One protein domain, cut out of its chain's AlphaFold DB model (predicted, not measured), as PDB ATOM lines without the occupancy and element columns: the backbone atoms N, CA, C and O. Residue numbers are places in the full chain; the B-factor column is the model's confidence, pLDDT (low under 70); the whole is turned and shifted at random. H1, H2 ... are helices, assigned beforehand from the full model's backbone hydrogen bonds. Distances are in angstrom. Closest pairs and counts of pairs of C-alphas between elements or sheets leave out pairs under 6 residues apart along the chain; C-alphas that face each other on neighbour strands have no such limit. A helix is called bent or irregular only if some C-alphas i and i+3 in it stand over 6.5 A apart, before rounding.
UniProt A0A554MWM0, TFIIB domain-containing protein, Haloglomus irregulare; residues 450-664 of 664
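AT A GLANCE: This is residues 450 to 664 of the 664 residues of the protein "TFIIB domain-containing protein" of Haloglomus irregulare (UniProt A0A554MWM0). Two lobes of crossed helices stand end to end: H1 to H5 make one, H6 to H11 the other, and H5 is the part of the first lobe that meets the second. In the first lobe the hairpin H1 and H2 covers one side of H3, and H5 crosses H3 on its other side; in the second, H8 is the core, with H6, H7, H9 and H10 round it and the short H11 on the side of H7. The printed part has 215 residues with eleven named helices, H1 to H11 in chain order, and no named strand: the class is all helix. The whole is compact, with a radius of gyration of the C-alphas of 18.3 A and spans of 53 by 35 by 30 A.

IN THESE COORDINATES: H1, residues 450 to 467, begins at C-alpha 450 (-14.130, -53.559, 62.178) and is 25.5 A long. H2 is residues 472 to 487, 22.8 A, and H3 residues 497 to 512, 22.4 A. H4 is residues 518 to 524, and H5 residues 529 to 542, 20.0 A. H6 is residues 554 to 560. H7, residues 568 to 588, is 30.4 A long and begins at C-alpha 568 (-28.697, -46.796, 14.590). H8 is residues 596 to 607, H9 residues 618 to 626, and H10 residues 633 to 650, 25.7 A. H11, residues 656 to 662, ends at C-alpha 662 (-44.413, -48.246, 22.839).

HOW THE PARTS SIT: H1 and H2 form a hairpin at a shallow tilt of 25 degrees, closest at the C-alphas of Gly 465 and Thr 475, 6.0 A. H3 touches H2 at Ala 504 and Ala 478, C-alphas 4.7 A apart. H5 is about perpendicular to H3, 74 degrees, with the C-alphas of Val 536 and Gly 503 4.5 A apart. H4 touches H5, closest at the C-alphas of Ala 522 and Arg 529, 5.1 A. H5 only just touches H8, with 3 pairs of C-alphas within 8 A; the closest are Ala 534 and Arg 596, 6.5 A. H7 and H8 are the hubs, touching 5 helices each, and touch each other at Ala 578 and Ala 603, C-alphas 4.9 A apart. H8 also touches H6 at Ala 600 and Val 555, C-alphas 5.0 A apart, and H10 at Ala 602 and Ser 640, 4.5 A. H8 and H9 form a hairpin at 23 degrees, closest at the C-alphas of Gly 601 and Val 621, 5.9 A. H11 only just touches H7, with 3 pairs of C-alphas within 8 A, closest at Val 661 and Val 577, 7.4 A. H1 to H4 are apart from H6 to H11. Each O i to N i+4 pair is within hydrogen-bond range in H1, H2, H3, H5, H6, H8, H9 and H10; the counts are 2 of 3 in H4, 16 of 17 in H7 and 2 of 3 in H11.

THE WHOLE: The C-alphas farthest apart, those of Ala 466 and Thr 654, are 55.6 A apart. The printed part has no cut and ends at the chain's last residue. The link from H5 to H6, 11 residues, is long. Mean pLDDT of the printed part is 87.4; residues 550 to 552 and 650 to 664 are under 70, and H11 has a mean of 44.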
ATOM      1  N   ARG A 450     -13.502 -54.583  63.029       89.00
ATOM      2  CA  ARG A 450     -14.130 -53.559  62.178       89.00
ATOM      3  C   ARG A 450     -13.815 -52.148  62.642       89.00
ATOM      4  O   ARG A 450     -13.531 -51.323  61.790       89.00
ATOM      5  N   ASP A 451     -13.770 -51.895  63.945       89.75
ATOM      6  CA  ASP A 451     -13.381 -50.585  64.481       89.75
ATOM      7  C   ASP A 451     -11.935 -50.246  64.120       89.75
ATOM      8  O   ASP A 451     -11.641 -49.131  63.700       89.75
ATOM      9  N   LYS A 452     -11.034 -51.238  64.162       90.25
ATOM     10  CA  LYS A 452      -9.647 -51.068  63.688       90.25
ATOM     11  C   LYS A 452      -9.599 -50.617  62.230       90.25
ATOM     12  O   LYS A 452      -8.871 -49.684  61.909       90.25
ATOM     13  N   ARG A 453     -10.392 -51.262  61.368       93.38
ATOM     14  CA  ARG A 453     -10.485 -50.922  59.942       93.38
ATOM     15  C   ARG A 453     -11.189 -49.588  59.692       93.38
ATOM     16  O   ARG A 453     -10.745 -48.845  58.830       93.38
ATOM     17  N   LEU A 454     -12.224 -49.256  60.463       94.00
ATOM     18  CA  LEU A 454     -12.866 -47.941  60.416       94.00
ATOM     19  C   LEU A 454     -11.850 -46.847  60.757       94.00
ATOM     20  O   LEU A 454     -11.733 -45.874  60.026       94.00
ATOM     21  N   ASN A 455     -11.052 -47.046  61.808       92.94
ATOM     22  CA  ASN A 455     -10.030 -46.084  62.200       92.94
ATOM     23  C   ASN A 455      -8.893 -45.964  61.171       92.94
ATOM     24  O   ASN A 455      -8.257 -44.921  61.083       92.94
ATOM     25  N   GLU A 456      -8.590 -47.020  60.411       94.44
ATOM     26  CA  GLU A 456      -7.721 -46.930  59.228       94.44
ATOM     27  C   GLU A 456      -8.382 -46.104  58.119       94.44
ATOM     28  O   GLU A 456      -7.749 -45.188  57.603       94.44
ATOM     29  N   GLY A 457      -9.664 -46.341  57.835       96.62
ATOM     30  CA  GLY A 457     -10.424 -45.564  56.857       96.62
ATOM     31  C   GLY A 457     -10.552 -44.081  57.219       96.62
ATOM     32  O   GLY A 457     -10.423 -43.237  56.340       96.62
ATOM     33  N   PHE A 458     -10.704 -43.727  58.499       96.81
ATOM     34  CA  PHE A 458     -10.660 -42.326  58.931       96.81
ATOM     35  C   PHE A 458      -9.296 -41.672  58.704       96.81
ATOM     36  O   PHE A 458      -9.239 -40.504  58.326       96.81
ATOM     37  N   ARG A 459      -8.194 -42.415  58.879       96.25
ATOM     38  CA  ARG A 459      -6.862 -41.905  58.514       96.25
ATOM     39  C   ARG A 459      -6.747 -41.684  57.011       96.25
ATOM     40  O   ARG A 459      -6.179 -40.676  56.611       96.25
ATOM     41  N   ASP A 460      -7.295 -42.587  56.196       97.62
ATOM     42  CA  ASP A 460      -7.328 -42.400  54.745       97.62
ATOM     43  C   ASP A 460      -8.174 -41.161  54.369       97.62
ATOM     44  O   ASP A 460      -7.732 -40.374  53.539       97.62
ATOM     45  N   ILE A 461      -9.323 -40.915  55.019       98.06
ATOM     46  CA  ILE A 461     -10.125 -39.686  54.827       98.06
ATOM     47  C   ILE A 461      -9.326 -38.436  55.207       98.06
ATOM     48  O   ILE A 461      -9.302 -37.479  54.438       98.06
ATOM     49  N   GLY A 462      -8.657 -38.436  56.364       96.81
ATOM     50  CA  GLY A 462      -7.834 -37.304  56.801       96.81
ATOM     51  C   GLY A 462      -6.673 -37.014  55.845       96.81
ATOM     52  O   GLY A 462      -6.434 -35.860  55.503       96.81
ATOM     53  N   MET A 463      -5.998 -38.059  55.356       97.12
ATOM     54  CA  MET A 463      -4.935 -37.944  54.351       97.12
ATOM     55  C   MET A 463      -5.465 -37.385  53.024       97.12
ATOM     56  O   MET A 463      -4.852 -36.491  52.450       97.12
ATOM     57  N   LEU A 464      -6.614 -37.879  52.549       97.69
ATOM     58  CA  LEU A 464      -7.260 -37.368  51.337       97.69
ATOM     59  C   LEU A 464      -7.682 -35.907  51.494       97.69
ATOM     60  O   LEU A 464      -7.476 -35.121  50.579       97.69
ATOM     61  N   GLY A 465      -8.239 -35.540  52.649       96.94
ATOM     62  CA  GLY A 465      -8.611 -34.164  52.957       96.94
ATOM     63  C   GLY A 465      -7.421 -33.212  52.921       96.94
ATOM     64  O   GLY A 465      -7.519 -32.155  52.312       96.94
ATOM     65  N   ALA A 466      -6.290 -33.619  53.504       96.56
ATOM     66  CA  ALA A 466      -5.059 -32.836  53.478       96.56
ATOM     67  C   ALA A 466      -4.489 -32.693  52.056       96.56
ATOM     68  O   ALA A 466      -4.214 -31.580  51.627       96.56
ATOM     69  N   ASN A 467      -4.363 -33.795  51.308       96.94
ATOM     70  CA  ASN A 467      -3.765 -33.776  49.967       96.94
ATOM     71  C   ASN A 467      -4.622 -33.035  48.927       96.94
ATOM     72  O   ASN A 467      -4.084 -32.492  47.972       96.94
ATOM     73  N   LEU A 468      -5.949 -33.034  49.086       96.12
ATOM     74  CA  LEU A 468      -6.893 -32.380  48.166       96.12
ATOM     75  C   LEU A 468      -7.342 -30.987  48.641       96.12
ATOM     76  O   LEU A 468      -8.237 -30.395  48.019       96.12
ATOM     77  N   GLU A 469      -6.764 -30.514  49.751       95.88
ATOM     78  CA  GLU A 469      -7.068 -29.238  50.405       95.88
ATOM     79  C   GLU A 469      -8.570 -29.060  50.682       95.88
ATOM     80  O   GLU A 469      -9.178 -28.022  50.411       95.88
ATOM     81  N   LEU A 470      -9.210 -30.119  51.183       96.31
ATOM     82  CA  LEU A 470     -10.637 -30.100  51.483       96.31
ATOM     83  C   LEU A 470     -10.898 -29.435  52.842       96.31
ATOM     84  O   LEU A 470     -10.209 -29.745  53.817       96.31
ATOM     85  N   PRO A 471     -11.939 -28.590  52.952       95.69
ATOM     86  CA  PRO A 471     -12.360 -28.035  54.234       95.69
ATOM     87  C   PRO A 471     -12.721 -29.119  55.262       95.69
ATOM     88  O   PRO A 471     -13.261 -30.172  54.916       95.69
ATOM     89  N   GLU A 472     -12.523 -28.828  56.550       93.19
ATOM     90  CA  GLU A 472     -12.779 -29.774  57.651       93.19
ATOM     91  C   GLU A 472     -14.230 -30.284  57.705       93.19
ATOM     92  O   GLU A 472     -14.486 -31.444  58.034       93.19
ATOM     93  N   HIS A 473     -15.207 -29.456  57.324       94.88
ATOM     94  CA  HIS A 473     -16.606 -29.889  57.289       94.88
ATOM     95  C   HIS A 473     -16.843 -31.004  56.253       94.88
ATOM     96  O   HIS A 473     -17.664 -31.889  56.485       94.88
ATOM     97  N   VAL A 474     -16.088 -31.019  55.144       96.50
ATOM     98  CA  VAL A 474     -16.172 -32.063  54.111       96.50
ATOM     99  C   VAL A 474     -15.605 -33.380  54.632       96.50
ATOM    100  O   VAL A 474     -16.214 -34.433  54.448       96.50
ATOM    101  N   THR A 475     -14.453 -33.347  55.307       96.56
ATOM    102  CA  THR A 475     -13.848 -34.560  55.882       96.56
ATOM    103  C   THR A 475     -14.680 -35.112  57.041       96.56
ATOM    104  O   THR A 475     -14.785 -36.331  57.190       96.56
ATOM    105  N   THR A 476     -15.340 -34.235  57.799       95.75
ATOM    106  CA  THR A 476     -16.311 -34.596  58.843       95.75
ATOM    107  C   THR A 476     -17.546 -35.279  58.256       95.75
ATOM    108  O   THR A 476     -17.951 -36.341  58.720       95.75
ATOM    109  N   ASP A 477     -18.134 -34.739  57.190       95.38
ATOM    110  CA  ASP A 477     -19.262 -35.402  56.530       95.38
ATOM    111  C   ASP A 477     -18.848 -36.734  55.881       95.38
ATOM    112  O   ASP A 477     -19.591 -37.717  55.939       95.38
ATOM    113  N   ALA A 478     -17.631 -36.816  55.338       96.75
ATOM    114  CA  ALA A 478     -17.077 -38.072  54.846       96.75
ATOM    115  C   ALA A 478     -16.918 -39.117  55.967       96.75
ATOM    116  O   ALA A 478     -17.163 -40.303  55.730       96.75
ATOM    117  N   SER A 479     -16.545 -38.705  57.185       96.50
ATOM    118  CA  SER A 479     -16.440 -39.619  58.328       96.50
ATOM    119  C   SER A 479     -17.803 -40.232  58.662       96.50
ATOM    120  O   SER A 479     -17.910 -41.457  58.744       96.50
ATOM    121  N   ARG A 480     -18.864 -39.414  58.690       95.31
ATOM    122  CA  ARG A 480     -20.252 -39.864  58.901       95.31
ATOM    123  C   ARG A 480     -20.710 -40.861  57.838       95.31
ATOM    124  O   ARG A 480     -21.334 -41.869  58.165       95.31
ATOM    125  N   TYR A 481     -20.372 -40.643  56.565       95.81
ATOM    126  CA  TYR A 481     -20.697 -41.606  55.506       95.81
ATOM    127  C   TYR A 481     -19.949 -42.929  55.650       95.81
ATOM    128  O   TYR A 481     -20.509 -43.991  55.363       95.81
ATOM    129  N   LEU A 482     -18.695 -42.898  56.102       96.19
ATOM    130  CA  LEU A 482     -17.938 -44.117  56.357       96.19
ATOM    131  C   LEU A 482     -18.476 -44.879  57.581       96.19
ATOM    132  O   LEU A 482     -18.509 -46.114  57.563       96.19
ATOM    133  N   GLU A 483     -18.942 -44.171  58.612       94.25
ATOM    134  CA  GLU A 483     -19.652 -44.760  59.755       94.25
ATOM    135  C   GLU A 483     -20.964 -45.415  59.323       94.25
ATOM    136  O   GLU A 483     -21.155 -46.606  59.578       94.25
ATOM    137  N   ALA A 484     -21.804 -44.705  58.566       94.19
ATOM    138  CA  ALA A 484     -23.035 -45.261  58.006       94.19
ATOM    139  C   ALA A 484     -22.749 -46.509  57.148       94.19
ATOM    140  O   ALA A 484     -23.425 -47.535  57.256       94.19
ATOM    141  N   ALA A 485     -21.679 -46.482  56.346       94.69
ATOM    142  CA  ALA A 485     -21.245 -47.635  55.565       94.69
ATOM    143  C   ALA A 485     -20.817 -48.825  56.447       94.69
ATOM    144  O   ALA A 485     -21.117 -49.980  56.124       94.69
ATOM    145  N   LYS A 486     -20.118 -48.579  57.563       93.50
ATOM    146  CA  LYS A 486     -19.779 -49.620  58.547       93.50
ATOM    147  C   LYS A 486     -21.044 -50.228  59.155       93.50
ATOM    148  O   LYS A 486     -21.124 -51.457  59.241       93.50
ATOM    149  N   GLU A 487     -21.996 -49.399  59.576       92.38
ATOM    150  CA  GLU A 487     -23.251 -49.822  60.208       92.38
ATOM    151  C   GLU A 487     -24.092 -50.687  59.266       92.38
ATOM    152  O   GLU A 487     -24.479 -51.801  59.629       92.38
ATOM    153  N   ALA A 488     -24.225 -50.261  58.007       92.06
ATOM    154  CA  ALA A 488     -24.860 -51.028  56.935       92.06
ATOM    155  C   ALA A 488     -24.040 -52.256  56.477       92.06
ATOM    156  O   ALA A 488     -24.443 -52.992  55.577       92.06
ATOM    157  N   ARG A 489     -22.884 -52.526  57.105       91.88
ATOM    158  CA  ARG A 489     -21.986 -53.656  56.806       91.88
ATOM    159  C   ARG A 489     -21.526 -53.695  55.343       91.88
ATOM    160  O   ARG A 489     -21.287 -54.771  54.795       91.88
ATOM    161  N   LEU A 490     -21.354 -52.527  54.727       92.06
ATOM    162  CA  LEU A 490     -20.879 -52.395  53.347       92.06
ATOM    163  C   LEU A 490     -19.425 -52.852  53.134       92.06
ATOM    164  O   LEU A 490     -19.135 -53.367  52.046       92.06
ATOM    165  N   PRO A 491     -18.492 -52.693  54.093       86.06
ATOM    166  CA  PRO A 491     -17.138 -53.202  53.938       86.06
ATOM    167  C   PRO A 491     -17.124 -54.735  53.887       86.06
ATOM    168  O   PRO A 491     -17.592 -55.405  54.810       86.06
ATOM    169  N   GLY A 492     -16.555 -55.298  52.819       75.25
ATOM    170  CA  GLY A 492     -16.509 -56.743  52.594       75.25
ATOM    171  C   GLY A 492     -16.996 -57.176  51.209       75.25
ATOM    172  O   GLY A 492     -17.496 -56.385  50.399       75.25
ATOM    173  N   GLY A 493     -16.805 -58.464  50.910       75.69
ATOM    174  CA  GLY A 493     -17.044 -59.025  49.580       75.69
ATOM    175  C   GLY A 493     -16.104 -58.407  48.540       75.69
ATOM    176  O   GLY A 493     -14.888 -58.522  48.658       75.69
ATOM    177  N   ARG A 494     -16.667 -57.732  47.526       74.00
ATOM    178  CA  ARG A 494     -15.904 -57.073  46.446       74.00
ATOM    179  C   ARG A 494     -15.444 -55.642  46.775       74.00
ATOM    180  O   ARG A 494     -14.713 -55.073  45.966       74.00
ATOM    181  N   MET A 495     -15.833 -55.056  47.918       90.75
ATOM    182  CA  MET A 495     -15.511 -53.660  48.275       90.75
ATOM    183  C   MET A 495     -14.557 -53.560  49.470       90.75
ATOM    184  O   MET A 495     -14.780 -54.191  50.502       90.75
ATOM    185  N   ALA A 496     -13.513 -52.747  49.308       93.56
ATOM    186  CA  ALA A 496     -12.459 -52.526  50.295       93.56
ATOM    187  C   ALA A 496     -12.745 -51.259  51.120       93.56
ATOM    188  O   ALA A 496     -13.515 -50.404  50.676       93.56
ATOM    189  N   TRP A 497     -12.138 -51.143  52.303       95.56
ATOM    190  CA  TRP A 497     -12.333 -49.995  53.200       95.56
ATOM    191  C   TRP A 497     -11.761 -48.708  52.607       95.56
ATOM    192  O   TRP A 497     -12.417 -47.676  52.641       95.56
ATOM    193  N   GLU A 498     -10.600 -48.809  51.972       95.88
ATOM    194  CA  GLU A 498      -9.895 -47.730  51.282       95.88
ATOM    195  C   GLU A 498     -10.757 -47.168  50.140       95.88
ATOM    196  O   GLU A 498     -10.842 -45.958  49.935       95.88
ATOM    197  N   SER A 499     -11.474 -48.049  49.425       96.12
ATOM    198  CA  SER A 499     -12.438 -47.641  48.397       96.12
ATOM    199  C   SER A 499     -13.626 -46.885  48.993       96.12
ATOM    200  O   SER A 499     -14.051 -45.888  48.417       96.12
ATOM    201  N   LEU A 500     -14.164 -47.346  50.128       96.81
ATOM    202  CA  LEU A 500     -15.286 -46.692  50.811       96.81
ATOM    203  C   LEU A 500     -14.890 -45.333  51.389       96.81
ATOM    204  O   LEU A 500     -15.660 -44.394  51.241       96.81
ATOM    205  N   ALA A 501     -13.695 -45.211  51.967       97.56
ATOM    206  CA  ALA A 501     -13.151 -43.940  52.442       97.56
ATOM    207  C   ALA A 501     -13.042 -42.920  51.296       97.56
ATOM    208  O   ALA A 501     -13.593 -41.826  51.386       97.56
ATOM    209  N   ALA A 502     -12.427 -43.307  50.173       97.44
ATOM    210  CA  ALA A 502     -12.334 -42.451  48.990       97.44
ATOM    211  C   ALA A 502     -13.715 -42.094  48.403       97.44
ATOM    212  O   ALA A 502     -13.955 -40.957  48.002       97.44
ATOM    213  N   GLY A 503     -14.647 -43.053  48.379       95.81
ATOM    214  CA  GLY A 503     -16.025 -42.817  47.947       95.81
ATOM    215  C   GLY A 503     -16.785 -41.860  48.871       95.81
ATOM    216  O   GLY A 503     -17.507 -40.996  48.386       95.81
ATOM    217  N   ALA A 504     -16.592 -41.965  50.185       96.56
ATOM    218  CA  ALA A 504     -17.189 -41.065  51.166       96.56
ATOM    219  C   ALA A 504     -16.690 -39.622  50.997       96.56
ATOM    220  O   ALA A 504     -17.498 -38.698  51.035       96.56
ATOM    221  N   VAL A 505     -15.393 -39.432  50.725       97.25
ATOM    222  CA  VAL A 505     -14.816 -38.112  50.414       97.25
ATOM    223  C   VAL A 505     -15.440 -37.520  49.152       97.25
ATOM    224  O   VAL A 505     -15.876 -36.371  49.167       97.25
ATOM    225  N   LEU A 506     -15.555 -38.310  48.078       95.38
ATOM    226  CA  LEU A 506     -16.195 -37.858  46.837       95.38
ATOM    227  C   LEU A 506     -17.660 -37.454  47.066       95.38
ATOM    228  O   LEU A 506     -18.125 -36.446  46.537       95.38
ATOM    229  N   LEU A 507     -18.389 -38.235  47.862       94.38
ATOM    230  CA  LEU A 507     -19.793 -37.995  48.193       94.38
ATOM    231  C   LEU A 507     -19.975 -36.725  49.039       94.38
ATOM    232  O   LEU A 507     -20.869 -35.925  48.764       94.38
ATOM    233  N   ALA A 508     -19.108 -36.517  50.031       95.38
ATOM    234  CA  ALA A 508     -19.113 -35.328  50.877       95.38
ATOM    235  C   ALA A 508     -18.750 -34.064  50.094       95.38
ATOM    236  O   ALA A 508     -19.472 -33.075  50.185       95.38
ATOM    237  N   GLY A 509     -17.704 -34.116  49.261       94.31
ATOM    238  CA  GLY A 509     -17.313 -32.986  48.414       94.31
ATOM    239  C   GLY A 509     -18.443 -32.554  47.479       94.31
ATOM    240  O   GLY A 509     -18.738 -31.369  47.368       94.31
ATOM    241  N   ARG A 510     -19.159 -33.519  46.886       91.94
ATOM    242  CA  ARG A 510     -20.342 -33.250  46.053       91.94
ATOM    243  C   ARG A 510     -21.473 -32.580  46.814       91.94
ATOM    244  O   ARG A 510     -22.023 -31.599  46.329       91.94
ATOM    245  N   LYS A 511     -21.817 -33.091  47.999       91.69
ATOM    246  CA  LYS A 511     -22.873 -32.495  48.828       91.69
ATOM    247  C   LYS A 511     -22.519 -31.071  49.267       91.69
ATOM    248  O   LYS A 511     -23.400 -30.223  49.318       91.69
ATOM    249  N   ALA A 512     -21.247 -30.814  49.562       92.06
ATOM    250  CA  ALA A 512     -20.755 -29.504  49.978       92.06
ATOM    251  C   ALA A 512     -20.509 -28.524  48.811       92.06
ATOM    252  O   ALA A 512     -20.205 -27.360  49.052       92.06
ATOM    253  N   GLY A 513     -20.599 -28.973  47.553       90.75
ATOM    254  CA  GLY A 513     -20.265 -28.159  46.377       90.75
ATOM    255  C   GLY A 513     -18.760 -27.956  46.141       90.75
ATOM    256  O   GLY A 513     -18.381 -27.218  45.236       90.75
ATOM    257  N   VAL A 514     -17.893 -28.631  46.905       91.81
ATOM    258  CA  VAL A 514     -16.426 -28.630  46.744       91.81
ATOM    259  C   VAL A 514     -16.015 -29.925  46.040       91.81
ATOM    260  O   VAL A 514     -15.385 -30.815  46.617       91.81
ATOM    261  N   GLU A 515     -16.465 -30.093  44.795       86.00
ATOM    262  CA  GLU A 515     -16.268 -31.348  44.070       86.00
ATOM    263  C   GLU A 515     -14.823 -31.503  43.570       86.00
ATOM    264  O   GLU A 515     -14.222 -30.599  42.986       86.00
ATOM    265  N   ARG A 516     -14.276 -32.704  43.771       92.50
ATOM    266  CA  ARG A 516     -13.061 -33.186  43.111       92.50
ATOM    267  C   ARG A 516     -13.428 -34.316  42.171       92.50
ATOM    268  O   ARG A 516     -14.353 -35.087  42.436       92.50
ATOM    269  N   THR A 517     -12.693 -34.445  41.076       92.88
ATOM    270  CA  THR A 517     -12.946 -35.534  40.136       92.88
ATOM    271  C   THR A 517     -12.604 -36.887  40.777       92.88
ATOM    272  O   THR A 517     -11.686 -36.986  41.598       92.88
ATOM    273  N   PRO A 518     -13.273 -37.983  40.372       93.25
ATOM    274  CA  PRO A 518     -12.914 -39.316  40.851       93.25
ATOM    275  C   PRO A 518     -11.462 -39.715  40.541       93.25
ATOM    276  O   PRO A 518     -10.931 -40.599  41.206       93.25
ATOM    277  N   ALA A 519     -10.846 -39.113  39.515       93.88
ATOM    278  CA  ALA A 519      -9.452 -39.348  39.148       93.88
ATOM    279  C   ALA A 519      -8.489 -38.693  40.152       93.88
ATOM    280  O   ALA A 519      -7.633 -39.393  40.680       93.88
ATOM    281  N   GLN A 520      -8.710 -37.420  40.498       95.94
ATOM    282  CA  GLN A 520      -7.921 -36.705  41.515       95.94
ATOM    283  C   GLN A 520      -7.970 -37.405  42.878       95.94
ATOM    284  O   GLN A 520      -6.963 -37.553  43.558       95.94
ATOM    285  N   ILE A 521      -9.141 -37.906  43.282       96.94
ATOM    286  CA  ILE A 521      -9.245 -38.662  44.539       96.94
ATOM    287  C   ILE A 521      -8.471 -39.982  44.447       96.94
ATOM    288  O   ILE A 521      -7.812 -40.377  45.406       96.94
ATOM    289  N   ALA A 522      -8.554 -40.679  43.311       96.38
ATOM    290  CA  ALA A 522      -7.866 -41.950  43.111       96.38
ATOM    291  C   ALA A 522      -6.336 -41.814  43.077       96.38
ATOM    292  O   ALA A 522      -5.652 -42.762  43.440       96.38
ATOM    293  N   GLU A 523      -5.811 -40.653  42.686       97.19
ATOM    294  CA  GLU A 523      -4.376 -40.349  42.699       97.19
ATOM    295  C   GLU A 523      -3.778 -40.440  44.110       97.19
ATOM    296  O   GLU A 523      -2.723 -41.043  44.311       97.19
ATOM    297  N   HIS A 524      -4.497 -39.923  45.108       96.94
ATOM    298  CA  HIS A 524      -4.067 -39.951  46.507       96.94
ATOM    299  C   HIS A 524      -4.658 -41.122  47.308       96.94
ATOM    300  O   HIS A 524      -4.266 -41.355  48.454       96.94
ATOM    301  N   ALA A 525      -5.602 -41.872  46.738       95.88
ATOM    302  CA  ALA A 525      -6.209 -43.025  47.385       95.88
ATOM    303  C   ALA A 525      -5.475 -44.328  47.037       95.88
ATOM    304  O   ALA A 525      -4.991 -44.546  45.932       95.88
ATOM    305  N   LYS A 526      -5.512 -45.298  47.954       93.25
ATOM    306  CA  LYS A 526      -5.031 -46.673  47.712       93.25
ATOM    307  C   LYS A 526      -6.052 -47.490  46.905       93.25
ATOM    308  O   LYS A 526      -6.369 -48.633  47.238       93.25
ATOM    309  N   THR A 527      -6.678 -46.885  45.895       94.88
ATOM    310  CA  THR A 527      -7.788 -47.491  45.156       94.88
ATOM    311  C   THR A 527      -7.933 -46.897  43.757       94.88
ATOM    312  O   THR A 527      -7.603 -45.740  43.538       94.88
ATOM    313  N   SER A 528      -8.446 -47.675  42.799       93.25
ATOM    314  CA  SER A 528      -8.631 -47.178  41.431       93.25
ATOM    315  C   SER A 528      -9.842 -46.251  41.313       93.25
ATOM    316  O   SER A 528     -10.822 -46.390  42.053       93.25
ATOM    317  N   ARG A 529      -9.824 -45.369  40.308       93.06
ATOM    318  CA  ARG A 529     -10.926 -44.457  39.948       93.06
ATOM    319  C   ARG A 529     -12.284 -45.158  39.903       93.06
ATOM    320  O   ARG A 529     -13.297 -44.638  40.372       93.06
ATOM    321  N   GLU A 530     -12.338 -46.357  39.345       90.62
ATOM    322  CA  GLU A 530     -13.585 -47.096  39.161       90.62
ATOM    323  C   GLU A 530     -14.048 -47.770  40.440       90.62
ATOM    324  O   GLU A 530     -15.256 -47.875  40.658       90.62
ATOM    325  N   ARG A 531     -13.117 -48.121  41.335       92.50
ATOM    326  CA  ARG A 531     -13.454 -48.538  42.698       92.50
ATOM    327  C   ARG A 531     -13.967 -47.378  43.544       92.50
ATOM    328  O   ARG A 531     -14.911 -47.609  44.293       92.50
ATOM    329  N   VAL A 532     -13.438 -46.158  43.387       94.44
ATOM    330  CA  VAL A 532     -14.007 -44.947  44.021       94.44
ATOM    331  C   VAL A 532     -15.458 -44.761  43.573       94.44
ATOM    332  O   VAL A 532     -16.364 -44.646  44.392       94.44
ATOM    333  N   CYS A 533     -15.711 -44.816  42.265       91.81
ATOM    334  CA  CYS A 533     -17.061 -44.630  41.727       91.81
ATOM    335  C   CYS A 533     -18.031 -45.745  42.147       91.81
ATOM    336  O   CYS A 533     -19.200 -45.477  42.425       91.81
ATOM    337  N   ALA A 534     -17.554 -46.993  42.190       91.62
ATOM    338  CA  ALA A 534     -18.327 -48.116  42.707       91.62
ATOM    339  C   ALA A 534     -18.648 -47.925  44.196       91.62
ATOM    340  O   ALA A 534     -19.779 -48.150  44.603       91.62
ATOM    341  N   ALA A 535     -17.689 -47.450  44.995       94.25
ATOM    342  CA  ALA A 535     -17.901 -47.165  46.408       94.25
ATOM    343  C   ALA A 535     -18.937 -46.059  46.636       94.25
ATOM    344  O   ALA A 535     -19.824 -46.244  47.463       94.25
ATOM    345  N   VAL A 536     -18.894 -44.967  45.862       92.75
ATOM    346  CA  VAL A 536     -19.925 -43.914  45.915       92.75
ATOM    347  C   VAL A 536     -21.311 -44.488  45.657       92.75
ATOM    348  O   VAL A 536     -22.237 -44.244  46.426       92.75
ATOM    349  N   ARG A 537     -21.461 -45.279  44.586       90.81
ATOM    350  CA  ARG A 537     -22.736 -45.934  44.278       90.81
ATOM    351  C   ARG A 537     -23.158 -46.881  45.399       90.81
ATOM    352  O   ARG A 537     -24.327 -46.894  45.761       90.81
ATOM    353  N   LYS A 538     -22.219 -47.643  45.962       92.56
ATOM    354  CA  LYS A 538     -22.491 -48.572  47.057       92.56
ATOM    355  C   LYS A 538     -23.029 -47.863  48.294       92.56
ATOM    356  O   LYS A 538     -24.012 -48.327  48.854       92.56
ATOM    357  N   ILE A 539     -22.399 -46.757  48.691       93.38
ATOM    358  CA  ILE A 539     -22.852 -45.943  49.821       93.38
ATOM    359  C   ILE A 539     -24.238 -45.388  49.499       93.38
ATOM    360  O   ILE A 539     -25.175 -45.714  50.213       93.38
ATOM    361  N   ARG A 540     -24.406 -44.677  48.377       90.75
ATOM    362  CA  ARG A 540     -25.689 -44.065  47.987       90.75
ATOM    363  C   ARG A 540     -26.866 -45.045  47.982       90.75
ATOM    364  O   ARG A 540     -27.932 -44.714  48.464       90.75
ATOM    365  N   VAL A 541     -26.696 -46.231  47.397       89.00
ATOM    366  CA  VAL A 541     -27.825 -47.157  47.186       89.00
ATOM    367  C   VAL A 541     -28.129 -48.002  48.431       89.00
ATOM    368  O   VAL A 541     -29.214 -48.559  48.549       89.00
ATOM    369  N   GLN A 542     -27.175 -48.145  49.356       91.31
ATOM    370  CA  GLN A 542     -27.321 -49.012  50.536       91.31
ATOM    371  C   GLN A 542     -27.331 -48.243  51.867       91.31
ATOM    372  O   GLN A 542     -27.300 -48.868  52.925       91.31
ATOM    373  N   THR A 543     -27.346 -46.912  51.818       90.88
ATOM    374  CA  THR A 543     -27.490 -46.008  52.969       90.88
ATOM    375  C   THR A 543     -28.448 -44.879  52.595       90.88
ATOM    376  O   THR A 543     -28.660 -44.633  51.411       90.88
ATOM    377  N   ASP A 544     -28.987 -44.161  53.580       84.38
ATOM    378  CA  ASP A 544     -29.957 -43.074  53.368       84.38
ATOM    379  C   ASP A 544     -29.308 -41.755  52.891       84.38
ATOM    380  O   ASP A 544     -29.668 -40.662  53.328       84.38
ATOM    381  N   VAL A 545     -28.305 -41.838  52.013       83.38
ATOM    382  CA  VAL A 545     -27.597 -40.663  51.495       83.38
ATOM    383  C   VAL A 545     -28.185 -40.229  50.159       83.38
ATOM    384  O   VAL A 545     -27.978 -40.878  49.133       83.38
ATOM    385  N   ASP A 546     -28.855 -39.079  50.171       79.56
ATOM    386  CA  ASP A 546     -29.436 -38.464  48.979       79.56
ATOM    387  C   ASP A 546     -28.409 -37.589  48.241       79.56
ATOM    388  O   ASP A 546     -28.209 -36.414  48.550       79.56
ATOM    389  N   VAL A 547     -27.689 -38.190  47.291       77.88
ATOM    390  CA  VAL A 547     -26.763 -37.487  46.387       77.88
ATOM    391  C   VAL A 547     -26.934 -38.041  44.970       77.88
ATOM    392  O   VAL A 547     -26.987 -39.260  44.809       77.88
ATOM    393  N   PRO A 548     -26.953 -37.202  43.918       75.62
ATOM    394  CA  PRO A 548     -27.129 -37.666  42.544       75.62
ATOM    395  C   PRO A 548     -26.027 -38.636  42.054       75.62
ATOM    396  O   PRO A 548     -24.888 -38.628  42.546       75.62
ATOM    397  N   PRO A 549     -26.332 -39.493  41.057       74.31
ATOM    398  CA  PRO A 549     -25.384 -40.458  40.504       74.31
ATOM    399  C   PRO A 549     -24.153 -39.817  39.829       74.31
ATOM    400  O   PRO A 549     -24.186 -38.711  39.310       74.31
ATOM    401  N   VAL A 550     -23.024 -40.544  39.834       65.62
ATOM    402  CA  VAL A 550     -21.690 -40.047  39.403       65.62
ATOM    403  C   VAL A 550     -21.477 -40.028  37.894       65.62
ATOM    404  O   VAL A 550     -20.665 -39.252  37.405       65.62
ATOM    405  N   ARG A 551     -22.152 -40.901  37.151       67.12
ATOM    406  CA  ARG A 551     -22.007 -41.007  35.695       67.12
ATOM    407  C   ARG A 551     -23.381 -41.226  35.109       67.12
ATOM    408  O   ARG A 551     -23.784 -42.376  35.057       67.12
ATOM    409  N   ASP A 552     -24.078 -40.169  34.736       66.75
ATOM    410  CA  ASP A 552     -25.415 -40.215  34.134       66.75
ATOM    411  C   ASP A 552     -25.448 -41.059  32.843       66.75
ATOM    412  O   ASP A 552     -26.267 -41.960  32.752       66.75
ATOM    413  N   ARG A 553     -24.473 -40.916  31.934       81.19
ATOM    414  CA  ARG A 553     -24.473 -41.548  30.591       81.19
ATOM    415  C   ARG A 553     -23.624 -42.816  30.451       81.19
ATOM    416  O   ARG A 553     -22.812 -42.941  29.532       81.19
ATOM    417  N   ALA A 554     -23.734 -43.750  31.391       88.81
ATOM    418  CA  ALA A 554     -22.939 -44.982  31.331       88.81
ATOM    419  C   ALA A 554     -23.387 -45.922  30.196       88.81
ATOM    420  O   ALA A 554     -22.534 -46.548  29.574       88.81
ATOM    421  N   VAL A 555     -24.693 -45.992  29.911       92.00
ATOM    422  CA  VAL A 555     -25.258 -46.851  28.857       92.00
ATOM    423  C   VAL A 555     -24.847 -46.352  27.479       92.00
ATOM    424  O   VAL A 555     -24.281 -47.120  26.708       92.00
ATOM    425  N   GLY A 556     -25.028 -45.055  27.209       91.75
ATOM    426  CA  GLY A 556     -24.658 -44.463  25.921       91.75
ATOM    427  C   GLY A 556     -23.186 -44.683  25.554       91.75
ATOM    428  O   GLY A 556     -22.876 -44.927  24.399       91.75
ATOM    429  N   ARG A 557     -22.276 -44.694  26.538       91.19
ATOM    430  CA  ARG A 557     -20.859 -45.023  26.304       91.19
ATOM    431  C   ARG A 557     -20.622 -46.481  25.920       91.19
ATOM    432  O   ARG A 557     -19.684 -46.748  25.184       91.19
ATOM    433  N   VAL A 558     -21.410 -47.412  26.459       93.00
ATOM    434  CA  VAL A 558     -21.302 -48.831  26.090       93.00
ATOM    435  C   VAL A 558     -21.849 -49.040  24.685       93.00
ATOM    436  O   VAL A 558     -21.184 -49.682  23.891       93.00
ATOM    437  N   VAL A 559     -23.013 -48.464  24.370       92.56
ATOM    438  CA  VAL A 559     -23.624 -48.590  23.038       92.56
ATOM    439  C   VAL A 559     -22.769 -47.917  21.964       92.56
ATOM    440  O   VAL A 559     -22.536 -48.519  20.930       92.56
ATOM    441  N   ALA A 560     -22.194 -46.743  22.234       90.88
ATOM    442  CA  ALA A 560     -21.263 -46.095  21.304       90.88
ATOM    443  C   ALA A 560     -19.970 -46.898  21.067       90.88
ATOM    444  O   ALA A 560     -19.310 -46.717  20.056       90.88
ATOM    445  N   ALA A 561     -19.583 -47.772  21.999       90.75
ATOM    446  CA  ALA A 561     -18.455 -48.685  21.810       90.75
ATOM    447  C   ALA A 561     -18.850 -49.985  21.080       90.75
ATOM    448  O   ALA A 561     -17.978 -50.817  20.848       90.75
ATOM    449  N   LEU A 562     -20.139 -50.154  20.763       89.44
ATOM    450  CA  LEU A 562     -20.710 -51.252  19.980       89.44
ATOM    451  C   LEU A 562     -21.152 -50.790  18.574       89.44
ATOM    452  O   LEU A 562     -21.874 -51.512  17.895       89.44
ATOM    453  N   ASP A 563     -20.780 -49.571  18.164       79.38
ATOM    454  CA  ASP A 563     -21.289 -48.905  16.950       79.38
ATOM    455  C   ASP A 563     -21.031 -49.725  15.672       79.38
ATOM    456  O   ASP A 563     -21.894 -49.812  14.806       79.38
ATOM    457  N   ASP A 564     -19.899 -50.433  15.597       77.31
ATOM    458  CA  ASP A 564     -19.571 -51.312  14.462       77.31
ATOM    459  C   ASP A 564     -20.467 -52.565  14.375       77.31
ATOM    460  O   ASP A 564     -20.505 -53.243  13.346       77.31
ATOM    461  N   GLU A 565     -21.177 -52.906  15.452       78.62
ATOM    462  CA  GLU A 565     -22.015 -54.103  15.546       78.62
ATOM    463  C   GLU A 565     -23.518 -53.805  15.528       78.62
ATOM    464  O   GLU A 565     -24.321 -54.741  15.502       78.62
ATOM    465  N   LEU A 566     -23.916 -52.529  15.559       85.69
ATOM    466  CA  LEU A 566     -25.308 -52.120  15.736       85.69
ATOM    467  C   LEU A 566     -25.735 -51.107  14.683       85.69
ATOM    468  O   LEU A 566     -25.073 -50.103  14.451       85.69
ATOM    469  N   ASP A 567     -26.909 -51.323  14.094       87.75
ATOM    470  CA  ASP A 567     -27.569 -50.252  13.362       87.75
ATOM    471  C   ASP A 567     -28.105 -49.179  14.330       87.75
ATOM    472  O   ASP A 567     -28.363 -49.423  15.515       87.75
ATOM    473  N   VAL A 568     -28.300 -47.970  13.801       86.94
ATOM    474  CA  VAL A 568     -28.697 -46.796  14.590       86.94
ATOM    475  C   VAL A 568     -30.034 -47.002  15.309       86.94
ATOM    476  O   VAL A 568     -30.183 -46.546  16.443       86.94
ATOM    477  N   ALA A 569     -31.007 -47.674  14.683       87.12
ATOM    478  CA  ALA A 569     -32.325 -47.869  15.282       87.12
ATOM    479  C   ALA A 569     -32.234 -48.823  16.482       87.12
ATOM    480  O   ALA A 569     -32.658 -48.467  17.583       87.12
ATOM    481  N   THR A 570     -31.562 -49.961  16.303       87.50
ATOM    482  CA  THR A 570     -31.293 -50.924  17.377       87.50
ATOM    483  C   THR A 570     -30.505 -50.287  18.524       87.50
ATOM    484  O   THR A 570     -30.835 -50.479  19.697       87.50
ATOM    485  N   GLY A 571     -29.491 -49.474  18.216       88.69
ATOM    486  CA  GLY A 571     -28.716 -48.750  19.224       88.69
ATOM    487  C   GLY A 571     -29.579 -47.818  20.085       88.69
ATOM    488  O   GLY A 571     -29.437 -47.804  21.312       88.69
ATOM    489  N   ILE A 572     -30.505 -47.073  19.473       89.31
ATOM    490  CA  ILE A 572     -31.427 -46.174  20.187       89.31
ATOM    491  C   ILE A 572     -32.338 -46.963  21.136       89.31
ATOM    492  O   ILE A 572     -32.479 -46.576  22.303       89.31
ATOM    493  N   ASP A 573     -32.908 -48.079  20.682       88.19
ATOM    494  CA  ASP A 573     -33.797 -48.910  21.501       88.19
ATOM    495  C   ASP A 573     -33.060 -49.543  22.686       88.19
ATOM    496  O   ASP A 573     -33.540 -49.493  23.825       88.19
ATOM    497  N   LEU A 574     -31.839 -50.040  22.461       90.81
ATOM    498  CA  LEU A 574     -30.988 -50.562  23.531       90.81
ATOM    499  C   LEU A 574     -30.683 -49.496  24.587       90.81
ATOM    500  O   LEU A 574     -30.776 -49.793  25.780       90.81
ATOM    501  N   VAL A 575     -30.353 -48.261  24.188       91.81
ATOM    502  CA  VAL A 575     -30.110 -47.163  25.141       91.81
ATOM    503  C   VAL A 575     -31.360 -46.880  25.972       91.81
ATOM    504  O   VAL A 575     -31.264 -46.798  27.199       91.81
ATOM    505  N   ARG A 576     -32.529 -46.762  25.331       89.00
ATOM    506  CA  ARG A 576     -33.802 -46.467  26.008       89.00
ATOM    507  C   ARG A 576     -34.137 -47.514  27.067       89.00
ATOM    508  O   ARG A 576     -34.393 -47.165  28.221       89.00
ATOM    509  N   VAL A 577     -34.102 -48.795  26.698       89.50
ATOM    510  CA  VAL A 577     -34.434 -49.898  27.613       89.50
ATOM    511  C   VAL A 577     -33.367 -50.045  28.701       89.50
ATOM    512  O   VAL A 577     -33.697 -50.191  29.881       89.50
ATOM    513  N   ALA A 578     -32.080 -49.954  28.354       92.38
ATOM    514  CA  ALA A 578     -31.003 -50.116  29.325       92.38
ATOM    515  C   ALA A 578     -30.926 -48.966  30.344       92.38
ATOM    516  O   ALA A 578     -30.622 -49.235  31.505       92.38
ATOM    517  N   GLU A 579     -31.237 -47.716  29.982       90.25
ATOM    518  CA  GLU A 579     -31.327 -46.621  30.966       90.25
ATOM    519  C   GLU A 579     -32.484 -46.853  31.957       90.25
ATOM    520  O   GLU A 579     -32.301 -46.707  33.168       90.25
ATOM    521  N   ARG A 580     -33.637 -47.363  31.495       88.44
ATOM    522  CA  ARG A 580     -34.739 -47.776  32.392       88.44
ATOM    523  C   ARG A 580     -34.312 -48.913  33.333       88.44
ATOM    524  O   ARG A 580     -34.646 -48.900  34.518       88.44
ATOM    525  N   LEU A 581     -33.519 -49.874  32.852       90.88
ATOM    526  CA  LEU A 581     -32.928 -50.908  33.712       90.88
ATOM    527  C   LEU A 581     -31.934 -50.315  34.721       90.88
ATOM    528  O   LEU A 581     -31.914 -50.736  35.879       90.88
ATOM    529  N   MET A 582     -31.139 -49.312  34.340       89.62
ATOM    530  CA  MET A 582     -30.227 -48.623  35.260       89.62
ATOM    531  C   MET A 582     -30.979 -47.945  36.412       89.62
ATOM    532  O   MET A 582     -30.527 -48.049  37.558       89.62
ATOM    533  N   ASP A 583     -32.159 -47.377  36.166       86.94
ATOM    534  CA  ASP A 583     -33.036 -46.843  37.216       86.94
ATOM    535  C   ASP A 583     -33.532 -47.918  38.197       86.94
ATOM    536  O   ASP A 583     -33.839 -47.634  39.363       86.94
ATOM    537  N   VAL A 584     -33.637 -49.177  37.764       87.81
ATOM    538  CA  VAL A 584     -33.900 -50.305  38.672       87.81
ATOM    539  C   VAL A 584     -32.675 -50.568  39.540       87.81
ATOM    540  O   VAL A 584     -32.805 -50.715  40.759       87.81
ATOM    541  N   THR A 585     -31.475 -50.540  38.951       88.31
ATOM    542  CA  THR A 585     -30.222 -50.771  39.688       88.31
ATOM    543  C   THR A 585     -29.991 -49.751  40.799       88.31
ATOM    544  O   THR A 585     -29.403 -50.101  41.825       88.31
ATOM    545  N   ASP A 586     -30.412 -48.501  40.600       83.31
ATOM    546  CA  ASP A 586     -30.240 -47.425  41.577       83.31
ATOM    547  C   ASP A 586     -31.247 -47.523  42.738       83.31
ATOM    548  O   ASP A 586     -31.017 -46.928  43.785       83.31
ATOM    549  N   ARG A 587     -32.299 -48.349  42.606       82.56
ATOM    550  CA  ARG A 587     -33.306 -48.595  43.652       82.56
ATOM    551  C   ARG A 587     -33.170 -49.955  44.358       82.56
ATOM    552  O   ARG A 587     -33.496 -50.044  45.532       82.56
ATOM    553  N   GLU A 588     -32.726 -51.020  43.678       84.31
ATOM    554  CA  GLU A 588     -32.662 -52.388  44.254       84.31
ATOM    555  C   GLU A 588     -31.265 -52.841  44.705       84.31
ATOM    556  O   GLU A 588     -31.064 -54.012  45.017       84.31
ATOM    557  N   ALA A 589     -30.274 -51.946  44.744       84.00
ATOM    558  CA  ALA A 589     -28.899 -52.300  45.114       84.00
ATOM    559  C   ALA A 589     -28.326 -53.477  44.303       84.00
ATOM    560  O   ALA A 589     -27.626 -54.329  44.849       84.00
ATOM    561  N   ILE A 590     -28.578 -53.513  42.991       87.56
ATOM    562  CA  ILE A 590     -28.012 -54.536  42.099       87.56
ATOM    563  C   ILE A 590     -26.545 -54.199  41.821       87.56
ATOM    564  O   ILE A 590     -26.205 -53.077  41.420       87.56
ATOM    565  N   ALA A 591     -25.653 -55.164  42.059       85.38
ATOM    566  CA  ALA A 591     -24.207 -55.035  41.870       85.38
ATOM    567  C   ALA A 591     -23.575 -53.738  42.456       85.38
ATOM    568  O   ALA A 591     -22.772 -53.090  41.778       85.38
ATOM    569  N   PRO A 592     -23.878 -53.328  43.703       82.81
ATOM    570  CA  PRO A 592     -23.603 -51.977  44.201       82.81
ATOM    571  C   PRO A 592     -22.100 -51.718  44.389       82.81
ATOM    572  O   PRO A 592     -21.652 -50.586  44.284       82.81
ATOM    573  N   GLY A 593     -21.299 -52.776  44.569       84.81
ATOM    574  CA  GLY A 593     -19.830 -52.722  44.616       84.81
ATOM    575  C   GLY A 593     -19.118 -52.966  43.279       84.81
ATOM    576  O   GLY A 593     -17.916 -53.230  43.284       84.81
ATOM    577  N   THR A 594     -19.837 -52.946  42.154       89.88
ATOM    578  CA  THR A 594     -19.268 -53.075  40.803       89.88
ATOM    579  C   THR A 594     -19.252 -51.707  40.118       89.88
ATOM    580  O   THR A 594     -20.109 -50.862  40.379       89.88
ATOM    581  N   ALA A 595     -18.273 -51.466  39.242       90.25
ATOM    582  CA  ALA A 595     -18.209 -50.243  38.446       90.25
ATOM    583  C   ALA A 595     -19.503 -50.028  37.640       90.25
ATOM    584  O   ALA A 595     -20.001 -50.965  37.015       90.25
ATOM    585  N   ARG A 596     -20.013 -48.784  37.606       90.81
ATOM    586  CA  ARG A 596     -21.261 -48.437  36.889       90.81
ATOM    587  C   ARG A 596     -21.205 -48.821  35.404       90.81
ATOM    588  O   ARG A 596     -22.213 -49.264  34.887       90.81
ATOM    589  N   MET A 597     -20.031 -48.750  34.766       92.50
ATOM    590  CA  MET A 597     -19.826 -49.199  33.376       92.50
ATOM    591  C   MET A 597     -20.120 -50.690  33.183       92.50
ATOM    592  O   MET A 597     -20.765 -51.076  32.220       92.50
ATOM    593  N   THR A 598     -19.703 -51.543  34.121       94.31
ATOM    594  CA  THR A 598     -20.001 -52.981  34.058       94.31
ATOM    595  C   THR A 598     -21.486 -53.263  34.259       94.31
ATOM    596  O   THR A 598     -22.022 -54.171  33.634       94.31
ATOM    597  N   VAL A 599     -22.147 -52.498  35.132       93.94
ATOM    598  CA  VAL A 599     -23.599 -52.607  35.335       93.94
ATOM    599  C   VAL A 599     -24.351 -52.108  34.098       93.94
ATOM    600  O   VAL A 599     -25.289 -52.767  33.677       93.94
ATOM    601  N   ALA A 600     -23.882 -51.032  33.462       94.62
ATOM    602  CA  ALA A 600     -24.427 -50.537  32.202       94.62
ATOM    603  C   ALA A 600     -24.277 -51.562  31.069       94.62
ATOM    604  O   ALA A 600     -25.242 -51.819  30.367       94.62
ATOM    605  N   GLY A 601     -23.126 -52.231  30.940       95.44
ATOM    606  CA  GLY A 601     -22.983 -53.329  29.978       95.44
ATOM    607  C   GLY A 601     -23.918 -54.504  30.268       95.44
ATOM    608  O   GLY A 601     -24.532 -55.048  29.360       95.44
ATOM    609  N   ALA A 602     -24.101 -54.860  31.542       96.00
ATOM    610  CA  ALA A 602     -25.095 -55.862  31.918       96.00
ATOM    611  C   ALA A 602     -26.536 -55.419  31.595       96.00
ATOM    612  O   ALA A 602     -27.346 -56.265  31.221       96.00
ATOM    613  N   ALA A 603     -26.838 -54.122  31.709       95.00
ATOM    614  CA  ALA A 603     -28.122 -53.541  31.330       95.00
ATOM    615  C   ALA A 603     -28.333 -53.555  29.811       95.00
ATOM    616  O   ALA A 603     -29.394 -53.980  29.382       95.00
ATOM    617  N   VAL A 604     -27.328 -53.204  29.000       94.88
ATOM    618  CA  VAL A 604     -27.385 -53.319  27.527       94.88
ATOM    619  C   VAL A 604     -27.602 -54.772  27.105       94.88
ATOM    620  O   VAL A 604     -28.492 -55.063  26.316       94.88
ATOM    621  N   TYR A 605     -26.864 -55.712  27.702       95.25
ATOM    622  CA  TYR A 605     -27.039 -57.138  27.412       95.25
ATOM    623  C   TYR A 605     -28.399 -57.692  27.872       95.25
ATOM    624  O   TYR A 605     -28.908 -58.649  27.300       95.25
ATOM    625  N   ALA A 606     -28.988 -57.129  28.931       93.19
ATOM    626  CA  ALA A 606     -30.353 -57.457  29.337       93.19
ATOM    627  C   ALA A 606     -31.398 -56.811  28.413       93.19
ATOM    628  O   ALA A 606     -32.387 -57.463  28.108       93.19
ATOM    629  N   ALA A 607     -31.168 -55.580  27.950       91.62
ATOM    630  CA  ALA A 607     -32.041 -54.868  27.020       91.62
ATOM    631  C   ALA A 607     -32.163 -55.605  25.681       91.62
ATOM    632  O   ALA A 607     -33.274 -55.811  25.222       91.62
ATOM    633  N   ASP A 608     -31.061 -56.122  25.135       91.19
ATOM    634  CA  ASP A 608     -31.064 -56.958  23.918       91.19
ATOM    635  C   ASP A 608     -31.937 -58.215  24.039       91.19
ATOM    636  O   ASP A 608     -32.470 -58.708  23.058       91.19
ATOM    637  N   ARG A 609     -32.131 -58.734  25.257       87.12
ATOM    638  CA  ARG A 609     -33.039 -59.868  25.500       87.12
ATOM    639  C   ARG A 609     -34.507 -59.459  25.619       87.12
ATOM    640  O   ARG A 609     -35.361 -60.342  25.631       87.12
ATOM    641  N   LEU A 610     -34.772 -58.171  25.818       84.94
ATOM    642  CA  LEU A 610     -36.103 -57.591  26.005       84.94
ATOM    643  C   LEU A 610     -36.609 -56.869  24.749       84.94
ATOM    644  O   LEU A 610     -37.810 -56.638  24.647       84.94
ATOM    645  N   THR A 611     -35.713 -56.517  23.828       83.81
ATOM    646  CA  THR A 611     -36.030 -55.947  22.516       83.81
ATOM    647  C   THR A 611     -36.160 -57.063  21.475       83.81
ATOM    648  O   THR A 611     -35.617 -58.158  21.642       83.81
ATOM    649  N   ASP A 612     -36.912 -56.806  20.406       77.31
ATOM    650  CA  ASP A 612     -37.069 -57.754  19.307       77.31
ATOM    651  C   ASP A 612     -35.776 -57.873  18.487       77.31
ATOM    652  O   ASP A 612     -35.185 -56.879  18.069       77.31
ATOM    653  N   GLY A 613     -35.368 -59.112  18.212       72.00
ATOM    654  CA  GLY A 613     -34.115 -59.403  17.518       72.00
ATOM    655  C   GLY A 613     -32.925 -59.517  18.470       72.00
ATOM    656  O   GLY A 613     -32.898 -58.948  19.553       72.00
ATOM    657  N   LYS A 614     -31.936 -60.319  18.075       81.31
ATOM    658  CA  LYS A 614     -30.700 -60.498  18.839       81.31
ATOM    659  C   LYS A 614     -29.582 -59.759  18.125       81.31
ATOM    660  O   LYS A 614     -29.136 -60.227  17.078       81.31
ATOM    661  N   ALA A 615     -29.145 -58.645  18.694       81.69
ATOM    662  CA  ALA A 615     -28.180 -57.751  18.072       81.69
ATOM    663  C   ALA A 615     -26.787 -57.865  18.699       81.69
ATOM    664  O   ALA A 615     -25.792 -57.823  17.982       81.69
ATOM    665  N   VAL A 616     -26.685 -58.084  20.016       88.69
ATOM    666  CA  VAL A 616     -25.381 -58.133  20.704       88.69
ATOM    667  C   VAL A 616     -25.021 -59.515  21.235       88.69
ATOM    668  O   VAL A 616     -25.827 -60.246  21.819       88.69
ATOM    669  N   THR A 617     -23.742 -59.885  21.124       91.94
ATOM    670  CA  THR A 617     -23.223 -61.033  21.871       91.94
ATOM    671  C   THR A 617     -22.659 -60.603  23.221       91.94
ATOM    672  O   THR A 617     -22.210 -59.479  23.442       91.94
ATOM    673  N   GLN A 618     -22.607 -61.552  24.156       93.56
ATOM    674  CA  GLN A 618     -21.957 -61.330  25.445       93.56
ATOM    675  C   GLN A 618     -20.475 -60.942  25.292       93.56
ATOM    676  O   GLN A 618     -19.936 -60.233  26.142       93.56
ATOM    677  N   ALA A 619     -19.797 -61.454  24.261       93.75
ATOM    678  CA  ALA A 619     -18.391 -61.154  24.021       93.75
ATOM    679  C   ALA A 619     -18.202 -59.700  23.568       93.75
ATOM    680  O   ALA A 619     -17.290 -59.048  24.069       93.75
ATOM    681  N   ASP A 620     -19.101 -59.193  22.725       93.69
ATOM    682  CA  ASP A 620     -19.069 -57.809  22.238       93.69
ATOM    683  C   ASP A 620     -19.303 -56.821  23.380       93.69
ATOM    684  O   ASP A 620     -18.497 -55.925  23.611       93.69
ATOM    685  N   VAL A 621     -20.316 -57.071  24.215       94.81
ATOM    686  CA  VAL A 621     -20.582 -56.239  25.400       94.81
ATOM    687  C   VAL A 621     -19.396 -56.233  26.370       94.81
ATOM    688  O   VAL A 621     -19.081 -55.207  26.977       94.81
ATOM    689  N   VAL A 622     -18.721 -57.374  26.546       96.06
ATOM    690  CA  VAL A 622     -17.500 -57.435  27.362       96.06
ATOM    691  C   VAL A 622     -16.398 -56.580  26.742       96.06
ATOM    692  O   VAL A 622     -15.836 -55.765  27.471       96.06
ATOM    693  N   ARG A 623     -16.145 -56.698  25.431       94.50
ATOM    694  CA  ARG A 623     -15.154 -55.887  24.703       94.50
ATOM    695  C   ARG A 623     -15.433 -54.388  24.860       94.50
ATOM    696  O   ARG A 623     -14.539 -53.644  25.256       94.50
ATOM    697  N   ALA A 624     -16.681 -53.968  24.659       94.06
ATOM    698  CA  ALA A 624     -17.108 -52.577  24.806       94.06
ATOM    699  C   ALA A 624     -16.878 -52.030  26.228       94.06
ATOM    700  O   ALA A 624     -16.401 -50.910  26.415       94.06
ATOM    701  N   VAL A 625     -17.166 -52.823  27.269       94.81
ATOM    702  CA  VAL A 625     -16.924 -52.412  28.665       94.81
ATOM    703  C   VAL A 625     -15.432 -52.423  29.020       94.81
ATOM    704  O   VAL A 625     -14.987 -51.549  29.775       94.81
ATOM    705  N   GLU A 626     -14.657 -53.383  28.504       94.06
ATOM    706  CA  GLU A 626     -13.218 -53.527  28.771       94.06
ATOM    707  C   GLU A 626     -12.390 -52.339  28.278       94.06
ATOM    708  O   GLU A 626     -11.372 -52.036  28.898       94.06
ATOM    709  N   ALA A 627     -12.885 -51.581  27.294       88.81
ATOM    710  CA  ALA A 627     -12.303 -50.299  26.894       88.81
ATOM    711  C   ALA A 627     -12.218 -49.280  28.053       88.81
ATOM    712  O   ALA A 627     -11.402 -48.362  28.023       88.81
ATOM    713  N   THR A 628     -13.056 -49.423  29.090       87.56
ATOM    714  CA  THR A 628     -13.040 -48.544  30.272       87.56
ATOM    715  C   THR A 628     -12.669 -49.269  31.565       87.56
ATOM    716  O   THR A 628     -11.980 -48.697  32.409       87.56
ATOM    717  N   VAL A 629     -13.182 -50.485  31.787       91.06
ATOM    718  CA  VAL A 629     -13.000 -51.234  33.041       91.06
ATOM    719  C   VAL A 629     -12.810 -52.716  32.773       91.06
ATOM    720  O   VAL A 629     -13.671 -53.312  32.128       91.06
ATOM    721  N   PRO A 630     -11.809 -53.366  33.399       91.25
ATOM    722  CA  PRO A 630     -11.676 -54.814  33.321       91.25
ATOM    723  C   PRO A 630     -12.932 -55.507  33.869       91.25
ATOM    724  O   PRO A 630     -13.291 -55.398  35.053       91.25
ATOM    725  N   THR A 631     -13.609 -56.250  32.999       93.88
ATOM    726  CA  THR A 631     -14.828 -56.987  33.332       93.88
ATOM    727  C   THR A 631     -14.665 -58.473  33.011       93.88
ATOM    728  O   THR A 631     -13.559 -58.970  32.853       93.88
ATOM    729  N   SER A 632     -15.742 -59.247  33.098       94.19
ATOM    730  CA  SER A 632     -15.738 -60.642  32.670       94.19
ATOM    731  C   SER A 632     -17.118 -61.052  32.183       94.19
ATOM    732  O   SER A 632     -18.133 -60.534  32.661       94.19
ATOM    733  N   ARG A 633     -17.163 -62.049  31.292       94.94
ATOM    734  CA  ARG A 633     -18.415 -62.653  30.801       94.94
ATOM    735  C   ARG A 633     -19.337 -63.053  31.951       94.94
ATOM    736  O   ARG A 633     -20.517 -62.713  31.948       94.94
ATOM    737  N   TRP A 634     -18.782 -63.690  32.985       95.12
ATOM    738  CA  TRP A 634     -19.542 -64.082  34.174       95.12
ATOM    739  C   TRP A 634     -20.250 -62.892  34.843       95.12
ATOM    740  O   TRP A 634     -21.431 -63.007  35.153       95.12
ATOM    741  N   LYS A 635     -19.579 -61.739  35.013       93.44
ATOM    742  CA  LYS A 635     -20.200 -60.543  35.616       93.44
ATOM    743  C   LYS A 635     -21.356 -60.029  34.760       93.44
ATOM    744  O   LYS A 635     -22.431 -59.794  35.298       93.44
ATOM    745  N   ILE A 636     -21.131 -59.883  33.452       95.75
ATOM    746  CA  ILE A 636     -22.152 -59.395  32.515       95.75
ATOM    747  C   ILE A 636     -23.362 -60.333  32.509       95.75
ATOM    748  O   ILE A 636     -24.481 -59.868  32.682       95.75
ATOM    749  N   SER A 637     -23.152 -61.653  32.418       94.00
ATOM    750  CA  SER A 637     -24.252 -62.631  32.444       94.00
ATOM    751  C   SER A 637     -25.024 -62.600  33.756       94.00
ATOM    752  O   SER A 637     -26.251 -62.564  33.750       94.00
ATOM    753  N   ASN A 638     -24.309 -62.620  34.885       94.50
ATOM    754  CA  ASN A 638     -24.925 -62.708  36.200       94.50
ATOM    755  C   ASN A 638     -25.762 -61.460  36.496       94.50
ATOM    756  O   ASN A 638     -26.924 -61.576  36.860       94.50
ATOM    757  N   TYR A 639     -25.199 -60.268  36.278       94.25
ATOM    758  CA  TYR A 639     -25.915 -59.020  36.532       94.25
ATOM    759  C   TYR A 639     -27.015 -58.745  35.505       94.25
ATOM    760  O   TYR A 639     -28.018 -58.150  35.870       94.25
ATOM    761  N   SER A 640     -26.869 -59.205  34.257       94.44
ATOM    762  CA  SER A 640     -27.940 -59.125  33.255       94.44
ATOM    763  C   SER A 640     -29.148 -59.969  33.665       94.44
ATOM    764  O   SER A 640     -30.275 -59.498  33.568       94.44
ATOM    765  N   ARG A 641     -28.925 -61.180  34.198       92.38
ATOM    766  CA  ARG A 641     -30.003 -62.016  34.756       92.38
ATOM    767  C   ARG A 641     -30.651 -61.367  35.974       92.38
ATOM    768  O   ARG A 641     -31.862 -61.227  35.990       92.38
ATOM    769  N   GLU A 642     -29.860 -60.899  36.941       91.81
ATOM    770  CA  GLU A 642     -30.396 -60.193  38.118       91.81
ATOM    771  C   GLU A 642     -31.230 -58.960  37.723       91.81
ATOM    772  O   GLU A 642     -32.270 -58.702  38.326       91.81
ATOM    773  N   LEU A 643     -30.792 -58.213  36.704       90.81
ATOM    774  CA  LEU A 643     -31.512 -57.063  36.156       90.81
ATOM    775  C   LEU A 643     -32.817 -57.455  35.477       90.81
ATOM    776  O   LEU A 643     -33.838 -56.818  35.722       90.81
ATOM    777  N   HIS A 644     -32.781 -58.495  34.650       86.94
ATOM    778  CA  HIS A 644     -33.961 -59.037  33.992       86.94
ATOM    779  C   HIS A 644     -34.998 -59.493  35.027       86.94
ATOM    780  O   HIS A 644     -36.133 -59.029  35.009       86.94
ATOM    781  N   ASP A 645     -34.586 -60.299  36.006       88.00
ATOM    782  CA  ASP A 645     -35.463 -60.807  37.066       88.00
ATOM    783  C   ASP A 645     -36.001 -59.672  37.962       88.00
ATOM    784  O   ASP A 645     -37.111 -59.743  38.492       88.00
ATOM    785  N   ALA A 646     -35.222 -58.610  38.190       86.12
ATOM    786  CA  ALA A 646     -35.688 -57.419  38.904       86.12
ATOM    787  C   ALA A 646     -36.695 -56.603  38.084       86.12
ATOM    788  O   ALA A 646     -37.699 -56.144  38.635       86.12
ATOM    789  N   SER A 647     -36.455 -56.467  36.780       81.50
ATOM    790  CA  SER A 647     -37.375 -55.830  35.839       81.50
ATOM    791  C   SER A 647     -38.717 -56.566  35.809       81.50
ATOM    792  O   SER A 647     -39.749 -55.956  36.069       81.50
ATOM    793  N   GLU A 648     -38.715 -57.891  35.639       77.88
ATOM    794  CA  GLU A 648     -39.938 -58.710  35.634       77.88
ATOM    795  C   GLU A 648     -40.693 -58.684  36.968       77.88
ATOM    796  O   GLU A 648     -41.920 -58.687  36.996       77.88
ATOM    797  N   ARG A 649     -39.994 -58.633  38.109       79.00
ATOM    798  CA  ARG A 649     -40.663 -58.525  39.418       79.00
ATOM    799  C   ARG A 649     -41.372 -57.186  39.599       79.00
ATOM    800  O   ARG A 649     -42.442 -57.153  40.205       79.00
ATOM    801  N   ARG A 650     -40.794 -56.092  39.095       67.75
ATOM    802  CA  ARG A 650     -41.453 -54.775  39.078       67.75
ATOM    803  C   ARG A 650     -42.537 -54.677  38.016       67.75
ATOM    804  O   ARG A 650     -43.475 -53.900  38.175       67.75
ATOM    805  N   HIS A 651     -42.407 -55.470  36.965       60.84
ATOM    806  CA  HIS A 651     -43.306 -55.519  35.827       60.84
ATOM    807  C   HIS A 651     -43.918 -56.922  35.720       60.84
ATOM    808  O   HIS A 651     -43.635 -57.659  34.781       60.84
ATOM    809  N   GLN A 652     -44.745 -57.329  36.695       43.72
ATOM    810  CA  GLN A 652     -45.483 -58.590  36.561       43.72
ATOM    811  C   GLN A 652     -46.472 -58.538  35.377       43.72
ATOM    812  O   GLN A 652     -46.940 -57.465  34.991       43.72
ATOM    813  N   PRO A 653     -46.751 -59.698  34.754       42.78
ATOM    814  CA  PRO A 653     -46.814 -59.840  33.309       42.78
ATOM    815  C   PRO A 653     -48.191 -59.474  32.776       42.78
ATOM    816  O   PRO A 653     -49.143 -60.247  32.840       42.78
ATOM    817  N   THR A 654     -48.306 -58.290  32.205       33.56
ATOM    818  CA  THR A 654     -49.265 -58.026  31.131       33.56
ATOM    819  C   THR A 654     -48.732 -56.831  30.364       33.56
ATOM    820  O   THR A 654     -48.774 -55.707  30.841       33.56
ATOM    821  N   ALA A 655     -48.145 -57.101  29.199       39.03
ATOM    822  CA  ALA A 655     -47.815 -56.123  28.160       39.03
ATOM    823  C   ALA A 655     -46.839 -54.965  28.493       39.03
ATOM    824  O   ALA A 655     -46.448 -54.248  27.579       39.03
ATOM    825  N   ALA A 656     -46.386 -54.770  29.734       43.31
ATOM    826  CA  ALA A 656     -45.765 -53.500  30.125       43.31
ATOM    827  C   ALA A 656     -44.269 -53.334  29.793       43.31
ATOM    828  O   ALA A 656     -43.823 -52.198  29.696       43.31
ATOM    829  N   VAL A 657     -43.482 -54.396  29.564       45.47
ATOM    830  CA  VAL A 657     -42.091 -54.212  29.080       45.47
ATOM    831  C   VAL A 657     -42.082 -53.803  27.602       45.47
ATOM    832  O   VAL A 657     -41.341 -52.902  27.233       45.47
ATOM    833  N   ALA A 658     -42.998 -54.355  26.798       43.72
ATOM    834  CA  ALA A 658     -43.297 -53.849  25.457       43.72
ATOM    835  C   ALA A 658     -43.952 -52.450  25.499       43.72
ATOM    836  O   ALA A 658     -43.672 -51.615  24.648       43.72
ATOM    837  N   GLY A 659     -44.748 -52.147  26.531       45.28
ATOM    838  CA  GLY A 659     -45.276 -50.800  26.792       45.28
ATOM    839  C   GLY A 659     -44.183 -49.751  27.034       45.28
ATOM    840  O   GLY A 659     -44.291 -48.638  26.545       45.28
ATOM    841  N   LEU A 660     -43.063 -50.114  27.675       46.06
ATOM    842  CA  LEU A 660     -41.913 -49.208  27.805       46.06
ATOM    843  C   LEU A 660     -41.250 -48.877  26.452       46.06
ATOM    844  O   LEU A 660     -40.580 -47.851  26.363       46.06
ATOM    845  N   VAL A 661     -41.424 -49.728  25.435       44.25
ATOM    846  CA  VAL A 661     -40.960 -49.509  24.053       44.25
ATOM    847  C   VAL A 661     -42.006 -48.739  23.228       44.25
ATOM    848  O   VAL A 661     -41.637 -48.032  22.298       44.25
ATOM    849  N   ALA A 662     -43.293 -48.835  23.583       39.38
ATOM    850  CA  ALA A 662     -44.413 -48.246  22.839       39.38
ATOM    851  C   ALA A 662     -44.937 -46.894  23.378       39.38
ATOM    852  O   ALA A 662     -45.643 -46.205  22.648       39.38
ATOM    853  N   ASP A 663     -44.628 -46.517  24.624       37.09
ATOM    854  CA  ASP A 663     -45.128 -45.291  25.282       37.09
ATOM    855  C   ASP A 663     -44.320 -44.004  24.957       37.09
ATOM    856  O   ASP A 663     -44.475 -43.004  25.659       37.09
ATOM    857  N   ASP A 664     -43.479 -44.003  23.911       34.56
ATOM    858  CA  ASP A 664     -42.800 -42.803  23.371       34.56
ATOM    859  C   ASP A 664     -43.224 -42.494  21.924       34.56
ATOM    860  O   ASP A 664     -42.995 -43.352  21.036       34.56
TER     861      ASP A 664